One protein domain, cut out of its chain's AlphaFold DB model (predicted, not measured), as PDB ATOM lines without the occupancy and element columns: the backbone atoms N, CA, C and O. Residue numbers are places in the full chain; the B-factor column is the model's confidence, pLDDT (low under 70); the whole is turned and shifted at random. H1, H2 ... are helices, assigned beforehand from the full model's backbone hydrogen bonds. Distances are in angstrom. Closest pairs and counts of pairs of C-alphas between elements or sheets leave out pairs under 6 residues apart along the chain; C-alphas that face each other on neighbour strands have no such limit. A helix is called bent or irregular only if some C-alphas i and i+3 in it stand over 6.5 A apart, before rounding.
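This is residues 739 to 872 of the 872 residues of an uncharacterized protein of Pichia membranifaciens (UniProt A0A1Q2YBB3). Three helices, H2, H3 and H4, make a roughly side-by-side triangle at one end, and the long H5 leads away from it to the other end, where H6 folds back at its far tip. H7 and H8 lie between H3 and H5, and H1 sits in a loop off to one side, touching no helix. The printed part has 134 residues with eight named helices, H1 to H8 in order along the chain, and no named strand; its class is all helix. It is compact, with a radius of gyration of the C-alphas of 16.2 A and spans of 50 by 37 by 29 A.

Start at Ser 739 and find C-alpha 744 at (15.669, 21.086, -55.324), where the short H1, residues 744 to 747, begins. H2 takes residues 754 to 766, 18.4 A long, and H3 residues 770 to 782, 19.6 A. H4 runs over residues 789 to 798, 14.4 A. Find C-alpha 801 at (-17.113, 19.232, -48.623); from there H5 runs 31.9 A to C-alpha 822 at (-1.303, 46.562, -43.976). H6 is residues 827 to 836, 14.4 A, H7 residues 844 to 851, 11.7 A, and H8 residues 853 to 860, 7.7 A. H7 and H8 are irregular: C-alphas 845 and 848 are 7.8 A apart, and C-alphas 855 and 858 are 7.5 A apart.

Look first at H3, the hub, which touches three helices. With H2 it forms a helical hairpin, a shallow tilt of 22 degrees, opposite ways, the closest C-alphas being Val 761 and Ile 773 at 6.6 A. H3 only just touches H7, with 3 pairs of C-alphas within 8 A, closest at Ser 778 and Phe 849, 6.7 A. It only just touches H8, also with 3 pairs, about perpendicular at 79 degrees, closest at Val 781 and Val 859, 6.8 A. H2 touches H4 the same way at 14 degrees, closest at Lys 765 and Ala 798, 5.4 A. H5 touches H7 at 20 degrees, the same way, with Asp 803 and Ser 845 closest at 6.9 A. H5 and H6, a helical hairpin, only just touch, with 3 pairs; Leu 821 and Leu 830 are closest at 6.2 A. H5 and H8 are near each other. Every O i to N i+4 pair is within hydrogen-bond range in H2, H4, H5 and H6, against 7 of 9 in H3 and 2 of 4 in both H7 and H8; H1 is too short for such a pair.

The farthest C-alphas, Phe 767 and Tyr 828, are 52.2 A apart. The printed part has no cut and no long link. Look for low confidence, under 70, at residues 743 to 748 and 869 to 872; the latter end the unnamed stretch 861 to 872.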
ATOM      1  N   SER A 739      10.323  18.072 -58.149       86.00
ATOM      2  CA  SER A 739      10.849  18.770 -56.967       86.00
ATOM      3  C   SER A 739       9.865  18.730 -55.789       86.00
ATOM      4  O   SER A 739       8.639  18.750 -55.978       86.00
ATOM      5  N   ARG A 740      10.387  18.691 -54.560       85.88
ATOM      6  CA  ARG A 740       9.592  18.778 -53.323       85.88
ATOM      7  C   ARG A 740       9.640  20.186 -52.727       85.88
ATOM      8  O   ARG A 740       8.633  20.640 -52.199       85.88
ATOM      9  N   ALA A 741      10.745  20.903 -52.910       83.00
ATOM     10  CA  ALA A 741      10.929  22.291 -52.501       83.00
ATOM     11  C   ALA A 741      11.558  23.152 -53.613       83.00
ATOM     12  O   ALA A 741      12.135  22.656 -54.580       83.00
ATOM     13  N   TYR A 742      11.446  24.482 -53.491       71.25
ATOM     14  CA  TYR A 742      11.946  25.441 -54.494       71.25
ATOM     15  C   TYR A 742      13.466  25.335 -54.753       71.25
ATOM     16  O   TYR A 742      13.930  25.708 -55.831       71.25
ATOM     17  N   GLY A 743      14.238  24.844 -53.777       60.75
ATOM     18  CA  GLY A 743      15.693  24.672 -53.875       60.75
ATOM     19  C   GLY A 743      16.133  23.455 -54.693       60.75
ATOM     20  O   GLY A 743      17.159  23.531 -55.353       60.75
ATOM     21  N   ASP A 744      15.317  22.399 -54.749       62.88
ATOM     22  CA  ASP A 744      15.669  21.086 -55.324       62.88
ATOM     23  C   ASP A 744      15.916  21.111 -56.841       62.88
ATOM     24  O   ASP A 744      16.370  20.138 -57.437       62.88
ATOM     25  N   THR A 745      15.588  22.216 -57.512       58.91
ATOM     26  CA  THR A 745      15.823  22.358 -58.958       58.91
ATOM     27  C   THR A 745      17.313  22.372 -59.318       58.91
ATOM     28  O   THR A 745      17.654  22.058 -60.458       58.91
ATOM     29  N   SER A 746      18.212  22.664 -58.365       53.78
ATOM     30  CA  SER A 746      19.663  22.502 -58.551       53.78
ATOM     31  C   SER A 746      20.092  21.046 -58.735       53.78
ATOM     32  O   SER A 746      21.119  20.798 -59.364       53.78
ATOM     33  N   ASP A 747      19.289  20.099 -58.246       55.84
ATOM     34  CA  ASP A 747      19.617  18.669 -58.209       55.84
ATOM     35  C   ASP A 747      19.088  17.922 -59.449       55.84
ATOM     36  O   ASP A 747      19.061  16.695 -59.499       55.84
ATOM     37  N   GLY A 748      18.646  18.659 -60.476       66.81
ATOM     38  CA  GLY A 748      18.137  18.101 -61.732       66.81
ATOM     39  C   GLY A 748      16.659  17.688 -61.704       66.81
ATOM     40  O   GLY A 748      16.153  17.197 -62.715       66.81
ATOM     41  N   MET A 749      15.961  17.926 -60.590       79.31
ATOM     42  CA  MET A 749      14.523  17.684 -60.429       79.31
ATOM     43  C   MET A 749      13.674  18.695 -61.212       79.31
ATOM     44  O   MET A 749      14.045  19.857 -61.398       79.31
ATOM     45  N   LEU A 750      12.498  18.262 -61.663       84.62
ATOM     46  CA  LEU A 750      11.573  19.072 -62.448       84.62
ATOM     47  C   LEU A 750      10.629  19.860 -61.534       84.62
ATOM     48  O   LEU A 750       9.879  19.290 -60.741       84.62
ATOM     49  N   TYR A 751      10.575  21.177 -61.717       83.88
ATOM     50  CA  TYR A 751       9.514  21.995 -61.131       83.88
ATOM     51  C   TYR A 751       8.168  21.622 -61.776       83.88
ATOM     52  O   TYR A 751       8.138  21.539 -62.998       83.88
ATOM     53  N   PRO A 752       7.064  21.374 -61.053       86.00
ATOM     54  CA  PRO A 752       5.806  20.950 -61.680       86.00
ATOM     55  C   PRO A 752       5.132  22.076 -62.488       86.00
ATOM     56  O   PRO A 752       5.483  23.247 -62.360       86.00
ATOM     57  N   ASN A 753       4.147  21.723 -63.323       86.25
ATOM     58  CA  ASN A 753       3.288  22.674 -64.039       86.25
ATOM     59  C   ASN A 753       1.795  22.364 -63.804       86.25
ATOM     60  O   ASN A 753       1.449  21.270 -63.348       86.25
ATOM     61  N   ASP A 754       0.911  23.303 -64.156       83.69
ATOM     62  CA  ASP A 754      -0.535  23.174 -63.910       83.69
ATOM     63  C   ASP A 754      -1.151  21.939 -64.585       83.69
ATOM     64  O   ASP A 754      -2.019  21.295 -64.002       83.69
ATOM     65  N   ASN A 755      -0.694  21.574 -65.788       86.44
ATOM     66  CA  ASN A 755      -1.236  20.434 -66.532       86.44
ATOM     67  C   ASN A 755      -0.933  19.104 -65.829       86.44
ATOM     68  O   ASN A 755      -1.842  18.298 -65.626       86.44
ATOM     69  N   LEU A 756       0.324  18.896 -65.425       92.12
ATOM     70  CA  LEU A 756       0.749  17.710 -64.684       92.12
ATOM     71  C   LEU A 756      -0.006  17.615 -63.355       92.12
ATOM     72  O   LEU A 756      -0.550  16.560 -63.046       92.12
ATOM     73  N   LEU A 757      -0.081  18.715 -62.599       93.19
ATOM     74  CA  LEU A 757      -0.759  18.743 -61.301       93.19
ATOM     75  C   LEU A 757      -2.268  18.501 -61.424       93.19
ATOM     76  O   LEU A 757      -2.839  17.784 -60.610       93.19
ATOM     77  N   THR A 758      -2.910  19.037 -62.462       92.50
ATOM     78  CA  THR A 758      -4.336  18.794 -62.738       92.50
ATOM     79  C   THR A 758      -4.594  17.311 -63.005       92.50
ATOM     80  O   THR A 758      -5.513  16.731 -62.430       92.50
ATOM     81  N   ILE A 759      -3.775  16.679 -63.854       92.69
ATOM     82  CA  ILE A 759      -3.885  15.244 -64.156       92.69
ATOM     83  C   ILE A 759      -3.623  14.421 -62.892       92.69
ATOM     84  O   ILE A 759      -4.419  13.545 -62.569       92.69
ATOM     85  N   TYR A 760      -2.554  14.741 -62.159       95.31
ATOM     86  CA  TYR A 760      -2.187  14.099 -60.900       95.31
ATOM     87  C   TYR A 760      -3.358  14.098 -59.910       95.31
ATOM     88  O   TYR A 760      -3.825  13.034 -59.514       95.31
ATOM     89  N   VAL A 761      -3.909  15.274 -59.591       94.81
ATOM     90  CA  VAL A 761      -5.033  15.425 -58.650       94.81
ATOM     91  C   VAL A 761      -6.265  14.639 -59.104       94.81
ATOM     92  O   VAL A 761      -6.881  13.946 -58.294       94.81
ATOM     93  N   ASN A 762      -6.612  14.698 -60.393       93.88
ATOM     94  CA  ASN A 762      -7.767  13.972 -60.925       93.88
ATOM     95  C   ASN A 762      -7.602  12.453 -60.810       93.88
ATOM     96  O   ASN A 762      -8.550  11.766 -60.431       93.88
ATOM     97  N   VAL A 763      -6.408  11.924 -61.093       95.19
ATOM     98  CA  VAL A 763      -6.132  10.491 -60.940       95.19
ATOM     99  C   VAL A 763      -6.188  10.089 -59.470       95.19
ATOM    100  O   VAL A 763      -6.883   9.137 -59.129       95.19
ATOM    101  N   LEU A 764      -5.548  10.837 -58.571       95.56
ATOM    102  CA  LEU A 764      -5.597  10.527 -57.139       95.56
ATOM    103  C   LEU A 764      -7.017  10.523 -56.576       95.56
ATOM    104  O   LEU A 764      -7.344   9.661 -55.761       95.56
ATOM    105  N   LYS A 765      -7.863  11.451 -57.036       94.06
ATOM    106  CA  LYS A 765      -9.278  11.504 -56.667       94.06
ATOM    107  C   LYS A 765     -10.000  10.213 -57.054       94.06
ATOM    108  O   LYS A 765     -10.709   9.646 -56.229       94.06
ATOM    109  N   VAL A 766      -9.807   9.747 -58.288       93.56
ATOM    110  CA  VAL A 766     -10.456   8.536 -58.828       93.56
ATOM    111  C   VAL A 766     -10.054   7.294 -58.036       93.56
ATOM    112  O   VAL A 766     -10.901   6.465 -57.725       93.56
ATOM    113  N   PHE A 767      -8.782   7.203 -57.649       94.12
ATOM    114  CA  PHE A 767      -8.239   6.076 -56.887       94.12
ATOM    115  C   PHE A 767      -8.303   6.261 -55.358       94.12
ATOM    116  O   PHE A 767      -7.711   5.473 -54.621       94.12
ATOM    117  N   GLY A 768      -8.991   7.293 -54.859       90.88
ATOM    118  CA  GLY A 768      -9.213   7.502 -53.423       90.88
ATOM    119  C   GLY A 768      -7.953   7.800 -52.596       90.88
ATOM    120  O   GLY A 768      -7.926   7.519 -51.398       90.88
ATOM    121  N   LYS A 769      -6.899   8.371 -53.193       93.44
ATOM    122  CA  LYS A 769      -5.623   8.688 -52.517       93.44
ATOM    123  C   LYS A 769      -5.699  10.028 -51.764       93.44
ATOM    124  O   LYS A 769      -5.013  10.991 -52.099       93.44
ATOM    125  N   ALA A 770      -6.561  10.097 -50.748       88.38
ATOM    126  CA  ALA A 770      -6.862  11.335 -50.020       88.38
ATOM    127  C   ALA A 770      -5.644  11.950 -49.302       88.38
ATOM    128  O   ALA A 770      -5.503  13.170 -49.287       88.38
ATOM    129  N   GLU A 771      -4.757  11.129 -48.736       88.94
ATOM    130  CA  GLU A 771      -3.567  11.620 -48.024       88.94
ATOM    131  C   GLU A 771      -2.563  12.299 -48.967       88.94
ATOM    132  O   GLU A 771      -2.100  13.398 -48.679       88.94
ATOM    133  N   GLU A 772      -2.337  11.735 -50.157       90.69
ATOM    134  CA  GLU A 772      -1.489  12.340 -51.197       90.69
ATOM    135  C   GLU A 772      -2.037  13.694 -51.684       90.69
ATOM    136  O   GLU A 772      -1.291  14.645 -51.925       90.69
ATOM    137  N   ILE A 773      -3.368  13.816 -51.794       91.50
ATOM    138  CA  ILE A 773      -4.023  15.093 -52.122       91.50
ATOM    139  C   ILE A 773      -3.800  16.106 -50.990       91.50
ATOM    140  O   ILE A 773      -3.542  17.280 -51.253       91.50
ATOM    141  N   LYS A 774      -3.871  15.699 -49.721       88.88
ATOM    142  CA  LYS A 774      -3.619  16.612 -48.595       88.88
ATOM    143  C   LYS A 774      -2.160  17.075 -48.564       88.88
ATOM    144  O   LYS A 774      -1.915  18.277 -48.450       88.88
ATOM    145  N   GLU A 775      -1.208  16.159 -48.736       89.12
ATOM    146  CA  GLU A 775       0.231  16.460 -48.725       89.12
ATOM    147  C   GLU A 775       0.640  17.419 -49.854       89.12
ATOM    148  O   GLU A 775       1.493  18.295 -49.661       89.12
ATOM    149  N   LEU A 776      -0.029  17.333 -51.011       91.12
ATOM    150  CA  LEU A 776       0.237  18.205 -52.154       91.12
ATOM    151  C   LEU A 776       0.180  19.698 -51.789       91.12
ATOM    152  O   LEU A 776       0.988  20.475 -52.295       91.12
ATOM    153  N   LEU A 777      -0.727  20.118 -50.900       89.19
ATOM    154  CA  LEU A 777      -0.864  21.529 -50.520       89.19
ATOM    155  C   LEU A 777       0.388  22.062 -49.810       89.19
ATOM    156  O   LEU A 777       0.850  23.164 -50.117       89.19
ATOM    157  N   SER A 778       0.956  21.267 -48.901       88.50
ATOM    158  CA  SER A 778       2.208  21.586 -48.205       88.50
ATOM    159  C   SER A 778       3.371  21.651 -49.192       88.50
ATOM    160  O   SER A 778       4.089  22.652 -49.241       88.50
ATOM    161  N   ARG A 779       3.473  20.655 -50.081       89.38
ATOM    162  CA  ARG A 779       4.491  20.622 -51.141       89.38
ATOM    163  C   ARG A 779       4.422  21.849 -52.056       89.38
ATOM    164  O   ARG A 779       5.450  22.412 -52.422       89.38
ATOM    165  N   LEU A 780       3.224  22.318 -52.412       90.44
ATOM    166  CA  LEU A 780       3.045  23.522 -53.236       90.44
ATOM    167  C   LEU A 780       3.542  24.797 -52.540       90.44
ATOM    168  O   LEU A 780       4.056  25.702 -53.207       90.44
ATOM    169  N   VAL A 781       3.422  24.874 -51.213       88.38
ATOM    170  CA  VAL A 781       3.989  25.975 -50.424       88.38
ATOM    171  C   VAL A 781       5.513  25.920 -50.414       88.38
ATOM    172  O   VAL A 781       6.145  26.943 -50.694       88.38
ATOM    173  N   ASP A 782       6.098  24.747 -50.183       86.00
ATOM    174  CA  ASP A 782       7.556  24.553 -50.164       86.00
ATOM    175  C   ASP A 782       8.190  24.832 -51.537       86.00
ATOM    176  O   ASP A 782       9.276  25.416 -51.653       86.00
ATOM    177  N   LEU A 783       7.460  24.518 -52.609       84.31
ATOM    178  CA  LEU A 783       7.795  24.877 -53.987       84.31
ATOM    179  C   LEU A 783       7.628  26.367 -54.300       84.31
ATOM    180  O   LEU A 783       7.995  26.806 -55.393       84.31
ATOM    181  N   LYS A 784       7.059  27.163 -53.394       84.25
ATOM    182  CA  LYS A 784       6.659  28.556 -53.646       84.25
ATOM    183  C   LYS A 784       5.770  28.697 -54.892       84.25
ATOM    184  O   LYS A 784       5.874  29.689 -55.619       84.25
ATOM    185  N   TYR A 785       4.927  27.696 -55.151       84.75
ATOM    186  CA  TYR A 785       4.156  27.575 -56.385       84.75
ATOM    187  C   TYR A 785       3.041  28.628 -56.459       84.75
ATOM    188  O   TYR A 785       2.300  28.780 -55.491       84.75
ATOM    189  N   PRO A 786       2.881  29.380 -57.564       80.81
ATOM    190  CA  PRO A 786       1.813  30.369 -57.698       80.81
ATOM    191  C   PRO A 786       0.500  29.707 -58.151       80.81
ATOM    192  O   PRO A 786       0.223  29.629 -59.344       80.81
ATOM    193  N   LEU A 787      -0.324  29.240 -57.206       84.19
ATOM    194  CA  LEU A 787      -1.573  28.542 -57.535       84.19
ATOM    195  C   LEU A 787      -2.609  29.477 -58.187       84.19
ATOM    196  O   LEU A 787      -3.076  30.434 -57.563       84.19
ATOM    197  N   GLY A 788      -2.976  29.194 -59.439       81.31
ATOM    198  CA  GLY A 788      -4.057  29.877 -60.151       81.31
ATOM    199  C   GLY A 788      -5.442  29.297 -59.837       81.31
ATOM    200  O   GLY A 788      -5.561  28.149 -59.415       81.31
ATOM    201  N   VAL A 789      -6.499  30.072 -60.114       83.19
ATOM    202  CA  VAL A 789      -7.904  29.684 -59.858       83.19
ATOM    203  C   VAL A 789      -8.280  28.321 -60.462       83.19
ATOM    204  O   VAL A 789      -8.907  27.537 -59.752       83.19
ATOM    205  N   PRO A 790      -7.916  27.987 -61.722       86.81
ATOM    206  CA  PRO A 790      -8.324  26.718 -62.325       86.81
ATOM    207  C   PRO A 790      -7.785  25.501 -61.567       86.81
ATOM    208  O   PRO A 790      -8.562  24.634 -61.179       86.81
ATOM    209  N   LEU A 791      -6.477  25.480 -61.288       88.56
ATOM    210  CA  LEU A 791      -5.842  24.388 -60.550       88.56
ATOM    211  C   LEU A 791      -6.345  24.318 -59.101       88.56
ATOM    212  O   LEU A 791      -6.561  23.228 -58.579       88.56
ATOM    213  N   PHE A 792      -6.583  25.472 -58.466       92.75
ATOM    214  CA  PHE A 792      -7.161  25.526 -57.122       92.75
ATOM    215  C   PHE A 792      -8.554  24.878 -57.092       92.75
ATOM    216  O   PHE A 792      -8.853  24.102 -56.190       92.75
ATOM    217  N   ASN A 793      -9.403  25.150 -58.086       91.44
ATOM    218  CA  ASN A 793     -10.714  24.506 -58.187       91.44
ATOM    219  C   ASN A 793     -10.592  22.992 -58.354       91.44
ATOM    220  O   ASN A 793     -11.254  22.261 -57.625       91.44
ATOM    221  N   THR A 794      -9.702  22.518 -59.233       92.50
ATOM    222  CA  THR A 794      -9.439  21.078 -59.386       92.50
ATOM    223  C   THR A 794      -9.019  20.438 -58.065       92.50
ATOM    224  O   THR A 794      -9.509  19.366 -57.717       92.50
ATOM    225  N   TYR A 795      -8.160  21.115 -57.300       94.19
ATOM    226  CA  TYR A 795      -7.764  20.680 -55.964       94.19
ATOM    227  C   TYR A 795      -8.953  20.599 -55.000       94.19
ATOM    228  O   TYR A 795      -9.174  19.566 -54.374       94.19
ATOM    229  N   LEU A 796      -9.758  21.663 -54.910       93.19
ATOM    230  CA  LEU A 796     -10.928  21.704 -54.028       93.19
ATOM    231  C   LEU A 796     -11.967  20.643 -54.384       93.19
ATOM    232  O   LEU A 796     -12.623  20.120 -53.491       93.19
ATOM    233  N   ASP A 797     -12.121  20.330 -55.665       92.56
ATOM    234  CA  ASP A 797     -13.052  19.307 -56.133       92.56
ATOM    235  C   ASP A 797     -12.563  17.881 -55.845       92.56
ATOM    236  O   ASP A 797     -13.347  16.936 -55.955       92.56
ATOM    237  N   ALA A 798     -11.288  17.707 -55.494       93.06
ATOM    238  CA  ALA A 798     -10.729  16.443 -55.023       93.06
ATOM    239  C   ALA A 798     -10.844  16.260 -53.499       93.06
ATOM    240  O   ALA A 798     -10.650  15.151 -53.005       93.06
ATOM    241  N   LEU A 799     -11.194  17.318 -52.761       92.38
ATOM    242  CA  LEU A 799     -11.457  17.268 -51.324       92.38
ATOM    243  C   LEU A 799     -12.926  16.948 -51.030       92.38
ATOM    244  O   LEU A 799     -13.815  17.169 -51.852       92.38
ATOM    245  N   ASN A 800     -13.196  16.480 -49.810       90.69
ATOM    246  CA  ASN A 800     -14.565  16.411 -49.303       90.69
ATOM    247  C   ASN A 800     -15.108  17.820 -48.966       90.69
ATOM    248  O   ASN A 800     -14.355  18.779 -48.772       90.69
ATOM    249  N   ASP A 801     -16.433  17.945 -48.853       89.94
ATOM    250  CA  ASP A 801     -17.113  19.232 -48.623       89.94
ATOM    251  C   ASP A 801     -16.718  19.933 -47.318       89.94
ATOM    252  O   ASP A 801     -16.875  21.150 -47.176       89.94
ATOM    253  N   TRP A 802     -16.278  19.169 -46.321       91.38
ATOM    254  CA  TRP A 802     -15.869  19.721 -45.041       91.38
ATOM    255  C   TRP A 802     -14.482  20.365 -45.148       91.38
ATOM    256  O   TRP A 802     -14.349  21.562 -44.886       91.38
ATOM    257  N   ASP A 803     -13.500  19.619 -45.655       90.25
ATOM    258  CA  ASP A 803     -12.123  20.060 -45.899       90.25
ATOM    259  C   ASP A 803     -12.089  21.268 -46.855       90.25
ATOM    260  O   ASP A 803     -11.397  22.260 -46.603       90.25
ATOM    261  N   LYS A 804     -12.916  21.243 -47.911       91.25
ATOM    262  CA  LYS A 804     -13.098  22.354 -48.860       91.25
ATOM    263  C   LYS A 804     -13.544  23.646 -48.170       91.25
ATOM    264  O   LYS A 804     -12.964  24.710 -48.400       91.25
ATOM    265  N   ARG A 805     -14.582  23.572 -47.328       90.00
ATOM    266  CA  ARG A 805     -15.113  24.740 -46.600       90.00
ATOM    267  C   ARG A 805     -14.119  25.264 -45.576       90.00
ATOM    268  O   ARG A 805     -13.965  26.479 -45.452       90.00
ATOM    269  N   GLU A 806     -13.442  24.366 -44.874       91.19
ATOM    270  CA  GLU A 806     -12.501  24.730 -43.823       91.19
ATOM    271  C   GLU A 806     -11.260  25.440 -44.380       91.19
ATOM    272  O   GLU A 806     -10.882  26.503 -43.875       91.19
ATOM    273  N   LEU A 807     -10.682  24.936 -45.475       90.69
ATOM    274  CA  LEU A 807      -9.544  25.570 -46.145       90.69
ATOM    275  C   LEU A 807      -9.886  26.989 -46.630       90.69
ATOM    276  O   LEU A 807      -9.147  27.937 -46.352       90.69
ATOM    277  N   LEU A 808     -11.032  27.158 -47.303       90.50
ATOM    278  CA  LEU A 808     -11.483  28.468 -47.789       90.50
ATOM    279  C   LEU A 808     -11.775  29.445 -46.643       90.50
ATOM    280  O   LEU A 808     -11.401  30.617 -46.721       90.50
ATOM    281  N   ARG A 809     -12.406  28.972 -45.559       90.75
ATOM    282  CA  ARG A 809     -12.650  29.775 -44.353       90.75
ATOM    283  C   ARG A 809     -11.337  30.298 -43.772       90.75
ATOM    284  O   ARG A 809     -11.246  31.487 -43.466       90.75
ATOM    285  N   CYS A 810     -10.327  29.436 -43.651       90.00
ATOM    286  CA  CYS A 810      -9.024  29.803 -43.096       90.00
ATOM    287  C   CYS A 810      -8.274  30.797 -43.992       90.00
ATOM    288  O   CYS A 810      -7.799  31.820 -43.497       90.00
ATOM    289  N   LEU A 811      -8.229  30.553 -45.306       90.56
ATOM    290  CA  LEU A 811      -7.583  31.453 -46.271       90.56
ATOM    291  C   LEU A 811      -8.213  32.851 -46.269       90.56
ATOM    292  O   LEU A 811      -7.500  33.852 -46.187       90.56
ATOM    293  N   ASN A 812      -9.547  32.931 -46.291       88.88
ATOM    294  CA  ASN A 812     -10.260  34.209 -46.268       88.88
ATOM    295  C   ASN A 812     -10.072  34.949 -44.937       88.88
ATOM    296  O   ASN A 812      -9.876  36.165 -44.929       88.88
ATOM    297  N   ALA A 813     -10.075  34.233 -43.809       87.06
ATOM    298  CA  ALA A 813      -9.809  34.833 -42.504       87.06
ATOM    299  C   ALA A 813      -8.392  35.430 -42.424       87.06
ATOM    300  O   ALA A 813      -8.223  36.539 -41.905       87.06
ATOM    301  N   TYR A 814      -7.386  34.740 -42.973       87.88
ATOM    302  CA  TYR A 814      -6.015  35.252 -43.041       87.88
ATOM    303  C   TYR A 814      -5.877  36.463 -43.968       87.88
ATOM    304  O   TYR A 814      -5.217  37.431 -43.590       87.88
ATOM    305  N   ASP A 815      -6.525  36.463 -45.134       86.75
ATOM    306  CA  ASP A 815      -6.488  37.598 -46.068       86.75
ATOM    307  C   ASP A 815      -7.136  38.851 -45.453       86.75
ATOM    308  O   ASP A 815      -6.528  39.923 -45.441       86.75
ATOM    309  N   MET A 816      -8.289  38.704 -44.785       84.81
ATOM    310  CA  MET A 816      -8.909  39.796 -44.021       84.81
ATOM    311  C   MET A 816      -8.007  40.306 -42.889       84.81
ATOM    312  O   MET A 816      -7.887  41.520 -42.689       84.81
ATOM    313  N   LYS A 817      -7.374  39.398 -42.133       85.38
ATOM    314  CA  LYS A 817      -6.436  39.752 -41.056       85.38
ATOM    315  C   LYS A 817      -5.244  40.535 -41.614       85.38
ATOM    316  O   LYS A 817      -4.862  41.556 -41.048       85.38
ATOM    317  N   PHE A 818      -4.691  40.094 -42.738       83.75
ATOM    318  CA  PHE A 818      -3.546  40.716 -43.390       83.75
ATOM    319  C   PHE A 818      -3.857  42.108 -43.954       83.75
ATOM    320  O   PHE A 818      -3.092  43.041 -43.711       83.75
ATOM    321  N   ASN A 819      -5.000  42.288 -44.622       81.75
ATOM    322  CA  ASN A 819      -5.415  43.591 -45.158       81.75
ATOM    323  C   ASN A 819      -5.609  44.632 -44.040       81.75
ATOM    324  O   ASN A 819      -5.203  45.787 -44.178       81.75
ATOM    325  N   LYS A 820      -6.136  44.208 -42.882       82.06
ATOM    326  CA  LYS A 820      -6.215  45.051 -41.676       82.06
ATOM    327  C   LYS A 820      -4.839  45.420 -41.108       82.06
ATOM    328  O   LYS A 820      -4.671  46.514 -40.582       82.06
ATOM    329  N   LEU A 821      -3.854  44.529 -41.203       82.50
ATOM    330  CA  LEU A 821      -2.492  44.803 -40.737       82.50
ATOM    331  C   LEU A 821      -1.743  45.762 -41.675       82.50
ATOM    332  O   LEU A 821      -1.035  46.639 -41.187       82.50
ATOM    333  N   ILE A 822      -1.923  45.649 -42.995       79.44
ATOM    334  CA  ILE A 822      -1.303  46.562 -43.976       79.44
ATOM    335  C   ILE A 822      -1.822  47.997 -43.840       79.44
ATOM    336  O   ILE A 822      -1.069  48.939 -44.071       79.44
ATOM    337  N   SER A 823      -3.085  48.190 -43.458       77.00
ATOM    338  CA  SER A 823      -3.666  49.533 -43.322       77.00
ATOM    339  C   SER A 823      -3.145  50.322 -42.109       77.00
ATOM    340  O   SER A 823      -3.462  51.506 -41.959       77.00
ATOM    341  N   CYS A 824      -2.309  49.711 -41.261       81.75
ATOM    342  CA  CYS A 824      -1.652  50.379 -40.141       81.75
ATOM    343  C   CYS A 824      -0.568  51.354 -40.627       81.75
ATOM    344  O   CYS A 824       0.312  50.995 -41.404       81.75
ATOM    345  N   ARG A 825      -0.583  52.590 -40.112       78.50
ATOM    346  CA  ARG A 825       0.368  53.654 -40.494       78.50
ATOM    347  C   ARG A 825       1.595  53.740 -39.585       78.50
ATOM    348  O   ARG A 825       2.484  54.544 -39.840       78.50
ATOM    349  N   SER A 826       1.632  52.962 -38.504       81.44
ATOM    350  CA  SER A 826       2.734  52.962 -37.536       81.44
ATOM    351  C   SER A 826       2.938  51.592 -36.900       81.44
ATOM    352  O   SER A 826       2.010  50.788 -36.794       81.44
ATOM    353  N   GLU A 827       4.153  51.355 -36.419       76.50
ATOM    354  CA  GLU A 827       4.554  50.114 -35.752       76.50
ATOM    355  C   GLU A 827       3.785  49.884 -34.435       76.50
ATOM    356  O   GLU A 827       3.397  48.761 -34.116       76.50
ATOM    357  N   TYR A 828       3.448  50.964 -33.722       81.31
ATOM    358  CA  TYR A 828       2.588  50.920 -32.536       81.31
ATOM    359  C   TYR A 828       1.155  50.467 -32.866       81.31
ATOM    360  O   TYR A 828       0.604  49.606 -32.179       81.31
ATOM    361  N   GLN A 829       0.561  51.000 -33.942       79.62
ATOM    362  CA  GLN A 829      -0.755  50.553 -34.420       79.62
ATOM    363  C   GLN A 829      -0.719  49.085 -34.835       79.62
ATOM    364  O   GLN A 829      -1.612  48.334 -34.454       79.62
ATOM    365  N   LEU A 830       0.332  48.666 -35.544       81.94
ATOM    366  CA  LEU A 830       0.517  47.279 -35.957       81.94
ATOM    367  C   LEU A 830       0.559  46.334 -34.745       81.94
ATOM    368  O   LEU A 830      -0.128  45.314 -34.742       81.94
ATOM    369  N   LYS A 831       1.331  46.682 -33.705       81.25
ATOM    370  CA  LYS A 831       1.460  45.876 -32.482       81.25
ATOM    371  C   LYS A 831       0.122  45.741 -31.750       81.25
ATOM    372  O   LYS A 831      -0.315  44.625 -31.483       81.25
ATOM    373  N   LYS A 832      -0.581  46.858 -31.537       81.94
ATOM    374  CA  LYS A 832      -1.896  46.875 -30.878       81.94
ATOM    375  C   LYS A 832      -2.962  46.118 -31.680       81.94
ATOM    376  O   LYS A 832      -3.795  45.426 -31.105       81.94
ATOM    377  N   LEU A 833      -2.931  46.214 -33.012       81.94
ATOM    378  CA  LEU A 833      -3.876  45.508 -33.877       81.94
ATOM    379  C   LEU A 833      -3.606  43.995 -33.911       81.94
ATOM    380  O   LEU A 833      -4.553  43.212 -33.926       81.94
ATOM    381  N   LYS A 834      -2.333  43.569 -33.886       80.12
ATOM    382  CA  LYS A 834      -1.962  42.147 -33.773       80.12
ATOM    383  C   LYS A 834      -2.483  41.520 -32.478       80.12
ATOM    384  O   LYS A 834      -2.978  40.402 -32.533       80.12
ATOM    385  N   GLU A 835      -2.417  42.246 -31.362       79.94
ATOM    386  CA  GLU A 835      -2.940  41.808 -30.056       79.94
ATOM    387  C   GLU A 835      -4.479  41.697 -30.038       79.94
ATOM    388  O   GLU A 835      -5.033  40.882 -29.307       79.94
ATOM    389  N   GLN A 836      -5.178  42.487 -30.861       79.25
ATOM    390  CA  GLN A 836      -6.646  42.504 -30.941       79.25
ATOM    391  C   GLN A 836      -7.233  41.508 -31.952       79.25
ATOM    392  O   GLN A 836      -8.416  41.175 -31.874       79.25
ATOM    393  N   LEU A 837      -6.448  41.061 -32.936       79.88
ATOM    394  CA  LEU A 837      -6.929  40.175 -33.992       79.88
ATOM    395  C   LEU A 837      -6.831  38.708 -33.553       79.88
ATOM    396  O   LEU A 837      -5.717  38.223 -33.333       79.88
ATOM    397  N   PRO A 838      -7.950  37.958 -33.513       76.62
ATOM    398  CA  PRO A 838      -7.921  36.560 -33.106       76.62
ATOM    399  C   PRO A 838      -6.981  35.734 -33.996       76.62
ATOM    400  O   PRO A 838      -6.763  36.029 -35.182       76.62
ATOM    401  N   ALA A 839      -6.378  34.699 -33.412       75.88
ATOM    402  CA  ALA A 839      -5.673  33.685 -34.182       75.88
ATOM    403  C   ALA A 839      -6.685  32.964 -35.083       75.88
ATOM    404  O   ALA A 839      -7.788  32.630 -34.647       75.88
ATOM    405  N   VAL A 840      -6.326  32.749 -36.348       82.00
ATOM    406  CA  VAL A 840      -7.161  31.951 -37.244       82.00
ATOM    407  C   VAL A 840      -6.967  30.498 -36.834       82.00
ATOM    408  O   VAL A 840      -5.918  29.914 -37.079       82.00
ATOM    409  N   GLN A 841      -7.958  29.940 -36.151       79.88
ATOM    410  CA  GLN A 841      -7.961  28.532 -35.777       79.88
ATOM    411  C   GLN A 841      -8.487  27.703 -36.944       79.88
ATOM    412  O   GLN A 841      -9.512  28.064 -37.528       79.88
ATOM    413  N   ALA A 842      -7.809  26.602 -37.244       81.44
ATOM    414  CA  ALA A 842      -8.285  25.552 -38.135       81.44
ATOM    415  C   ALA A 842      -8.628  24.306 -37.323       81.44
ATOM    416  O   ALA A 842      -8.104  24.115 -36.226       81.44
ATOM    417  N   LYS A 843      -9.510  23.471 -37.858       79.69
ATOM    418  CA  LYS A 843      -9.807  22.143 -37.322       79.69
ATOM    419  C   LYS A 843      -9.529  21.093 -38.397       79.69
ATOM    420  O   LYS A 843      -9.666  21.375 -39.585       79.69
ATOM    421  N   GLY A 844      -9.195  19.875 -37.971       80.81
ATOM    422  CA  GLY A 844      -9.072  18.678 -38.817       80.81
ATOM    423  C   GLY A 844      -7.888  18.695 -39.782       80.81
ATOM    424  O   GLY A 844      -6.799  19.119 -39.414       80.81
ATOM    425  N   SER A 845      -8.084  18.190 -41.006       82.31
ATOM    426  CA  SER A 845      -7.002  17.754 -41.909       82.31
ATOM    427  C   SER A 845      -5.952  18.819 -42.258       82.31
ATOM    428  O   SER A 845      -4.840  18.468 -42.635       82.31
ATOM    429  N   PHE A 846      -6.285  20.109 -42.146       84.62
ATOM    430  CA  PHE A 846      -5.390  21.223 -42.487       84.62
ATOM    431  C   PHE A 846      -4.865  22.000 -41.274       84.62
ATOM    432  O   PHE A 846      -4.286  23.072 -41.446       84.62
ATOM    433  N   GLU A 847      -5.047  21.497 -40.053       84.75
ATOM    434  CA  GLU A 847      -4.616  22.187 -38.831       84.75
ATOM    435  C   GLU A 847      -3.115  22.517 -38.848       84.75
ATOM    436  O   GLU A 847      -2.724  23.667 -38.625       84.75
ATOM    437  N   GLU A 848      -2.275  21.551 -39.227       83.19
ATOM    438  CA  GLU A 848      -0.829  21.753 -39.328       83.19
ATOM    439  C   GLU A 848      -0.466  22.788 -40.407       83.19
ATOM    440  O   GLU A 848       0.331  23.698 -40.160       83.19
ATOM    441  N   PHE A 849      -1.094  22.701 -41.582       85.50
ATOM    442  CA  PHE A 849      -0.896  23.654 -42.675       85.50
ATOM    443  C   PHE A 849      -1.242  25.088 -42.246       85.50
ATOM    444  O   PHE A 849      -0.463  26.019 -42.473       85.50
ATOM    445  N   VAL A 850      -2.387  25.269 -41.581       84.19
ATOM    446  CA  VAL A 850      -2.849  26.583 -41.119       84.19
ATOM    447  C   VAL A 850      -1.965  27.121 -39.994       84.19
ATOM    448  O   VAL A 850      -1.648  28.310 -39.999       84.19
ATOM    449  N   SER A 851      -1.465  26.268 -39.096       81.75
ATOM    450  CA  SER A 851      -0.525  26.687 -38.043       81.75
ATOM    451  C   SER A 851       0.771  27.301 -38.598       81.75
ATOM    452  O   SER A 851       1.355  28.198 -37.990       81.75
ATOM    453  N   LYS A 852       1.188  26.879 -39.801       82.31
ATOM    454  CA  LYS A 852       2.391  27.357 -40.500       82.31
ATOM    455  C   LYS A 852       2.117  28.519 -41.468       82.31
ATOM    456  O   LYS A 852       3.055  29.035 -42.083       82.31
ATOM    457  N   MET A 853       0.866  28.976 -41.607       82.25
ATOM    458  CA  MET A 853       0.506  30.021 -42.576       82.25
ATOM    459  C   MET A 853       1.233  31.343 -42.345       82.25
ATOM    460  O   MET A 853       1.571  31.998 -43.323       82.25
ATOM    461  N   GLU A 854       1.496  31.755 -41.102       78.38
ATOM    462  CA  GLU A 854       2.124  33.058 -40.827       78.38
ATOM    463  C   GLU A 854       3.528  33.172 -41.449       78.38
ATOM    464  O   GLU A 854       3.858  34.195 -42.050       78.38
ATOM    465  N   PHE A 855       4.307  32.088 -41.408       79.25
ATOM    466  CA  PHE A 855       5.634  32.008 -42.029       79.25
ATOM    467  C   PHE A 855       5.560  31.931 -43.559       79.25
ATOM    468  O   PHE A 855       6.400  32.491 -44.265       79.25
ATOM    469  N   ASN A 856       4.517  31.284 -44.077       82.88
ATOM    470  CA  ASN A 856       4.355  31.002 -45.501       82.88
ATOM    471  C   ASN A 856       3.450  32.005 -46.234       82.88
ATOM    472  O   ASN A 856       3.300  31.943 -47.459       82.88
ATOM    473  N   TRP A 857       2.882  32.984 -45.525       85.69
ATOM    474  CA  TRP A 857       1.884  33.905 -46.068       85.69
ATOM    475  C   TRP A 857       2.411  34.717 -47.253       85.69
ATOM    476  O   TRP A 857       1.677  34.998 -48.197       85.69
ATOM    477  N   GLY A 858       3.706  35.046 -47.265       79.12
ATOM    478  CA  GLY A 858       4.350  35.745 -48.382       79.12
ATOM    479  C   GLY A 858       4.228  35.018 -49.732       79.12
ATOM    480  O   GLY A 858       4.204  35.689 -50.774       79.12
ATOM    481  N   VAL A 859       4.123  33.684 -49.695       82.62
ATOM    482  CA  VAL A 859       3.870  32.787 -50.833       82.62
ATOM    483  C   VAL A 859       2.368  32.627 -51.049       82.62
ATOM    484  O   VAL A 859       1.884  32.948 -52.133       82.62
ATOM    485  N   ILE A 860       1.632  32.206 -50.013       86.44
ATOM    486  CA  ILE A 860       0.197  31.874 -50.093       86.44
ATOM    487  C   ILE A 860      -0.625  33.075 -50.568       86.44
ATOM    488  O   ILE A 860      -1.504  32.924 -51.407       86.44
ATOM    489  N   ARG A 861      -0.289  34.302 -50.153       84.25
ATOM    490  CA  ARG A 861      -0.978  35.522 -50.613       84.25
ATOM    491  C   ARG A 861      -0.880  35.768 -52.121       84.25
ATOM    492  O   ARG A 861      -1.547  36.673 -52.618       84.25
ATOM    493  N   ARG A 862      -0.004  35.062 -52.841       82.25
ATOM    494  CA  ARG A 862       0.104  35.126 -54.310       82.25
ATOM    495  C   ARG A 862      -0.815  34.122 -54.999       82.25
ATOM    496  O   ARG A 862      -0.967  34.204 -56.213       82.25
ATOM    497  N   TRP A 863      -1.402  33.188 -54.255       87.19
ATOM    498  CA  TRP A 863      -2.397  32.262 -54.772       87.19
ATOM    499  C   TRP A 863      -3.688  33.007 -55.086       87.19
ATOM    500  O   TRP A 863      -4.051  33.981 -54.418       87.19
ATOM    501  N   ASN A 864      -4.384  32.546 -56.116       82.31
ATOM    502  CA  ASN A 864      -5.665  33.095 -56.519       82.31
ATOM    503  C   ASN A 864      -6.742  32.026 -56.310       82.31
ATOM    504  O   ASN A 864      -6.903  31.144 -57.150       82.31
ATOM    505  N   TRP A 865      -7.422  32.069 -55.159       88.75
ATOM    506  CA  TRP A 865      -8.452  31.098 -54.777       88.75
ATOM    507  C   TRP A 865      -9.873  31.671 -54.927       88.75
ATOM    508  O   TRP A 865     -10.059  32.893 -54.884       88.75
ATOM    509  N   PRO A 866     -10.901  30.814 -55.083       80.88
ATOM    510  CA  PRO A 866     -12.290  31.254 -55.201       80.88
ATOM    511  C   PRO A 866     -12.765  32.032 -53.969       80.88
ATOM    512  O   PRO A 866     -12.597  31.585 -52.837       80.88
ATOM    513  N   GLY A 867     -13.408  33.181 -54.189       73.25
ATOM    514  CA  GLY A 867     -13.976  34.002 -53.113       73.25
ATOM    515  C   GLY A 867     -13.003  34.987 -52.459       73.25
ATOM    516  O   GLY A 867     -13.401  35.690 -51.532       73.25
ATOM    517  N   ARG A 868     -11.762  35.098 -52.952       78.94
ATOM    518  CA  ARG A 868     -10.849  36.169 -52.543       78.94
ATOM    519  C   ARG A 868     -11.365  37.521 -53.052       78.94
ATOM    520  O   ARG A 868     -11.499  37.724 -54.257       78.94
ATOM    521  N   LEU A 869     -11.663  38.445 -52.140       59.06
ATOM    522  CA  LEU A 869     -12.130  39.791 -52.481       59.06
ATOM    523  C   LEU A 869     -10.984  40.579 -53.137       59.06
ATOM    524  O   LEU A 869     -10.013  40.938 -52.477       59.06
ATOM    525  N   HIS A 870     -11.073  40.833 -54.443       47.75
ATOM    526  CA  HIS A 870     -10.155  41.739 -55.130       47.75
ATOM    527  C   HIS A 870     -10.481  43.193 -54.753       47.75
ATOM    528  O   HIS A 870     -11.428  43.770 -55.285       47.75
ATOM    529  N   GLU A 871      -9.676  43.812 -53.889       37.50
ATOM    530  CA  GLU A 871      -9.449  45.254 -54.021       37.50
ATOM    531  C   GLU A 871      -8.504  45.454 -55.216       37.50
ATOM    532  O   GLU A 871      -7.455  44.815 -55.301       37.50
ATOM    533  N   ARG A 872      -8.967  46.243 -56.191       30.31
ATOM    534  CA  ARG A 872      -8.278  46.543 -57.454       30.31
ATOM    535  C   ARG A 872      -6.923  47.206 -57.254       30.31
ATOM    536  O   ARG A 872      -6.856  48.140 -56.426       30.31
TER     537      ARG A 872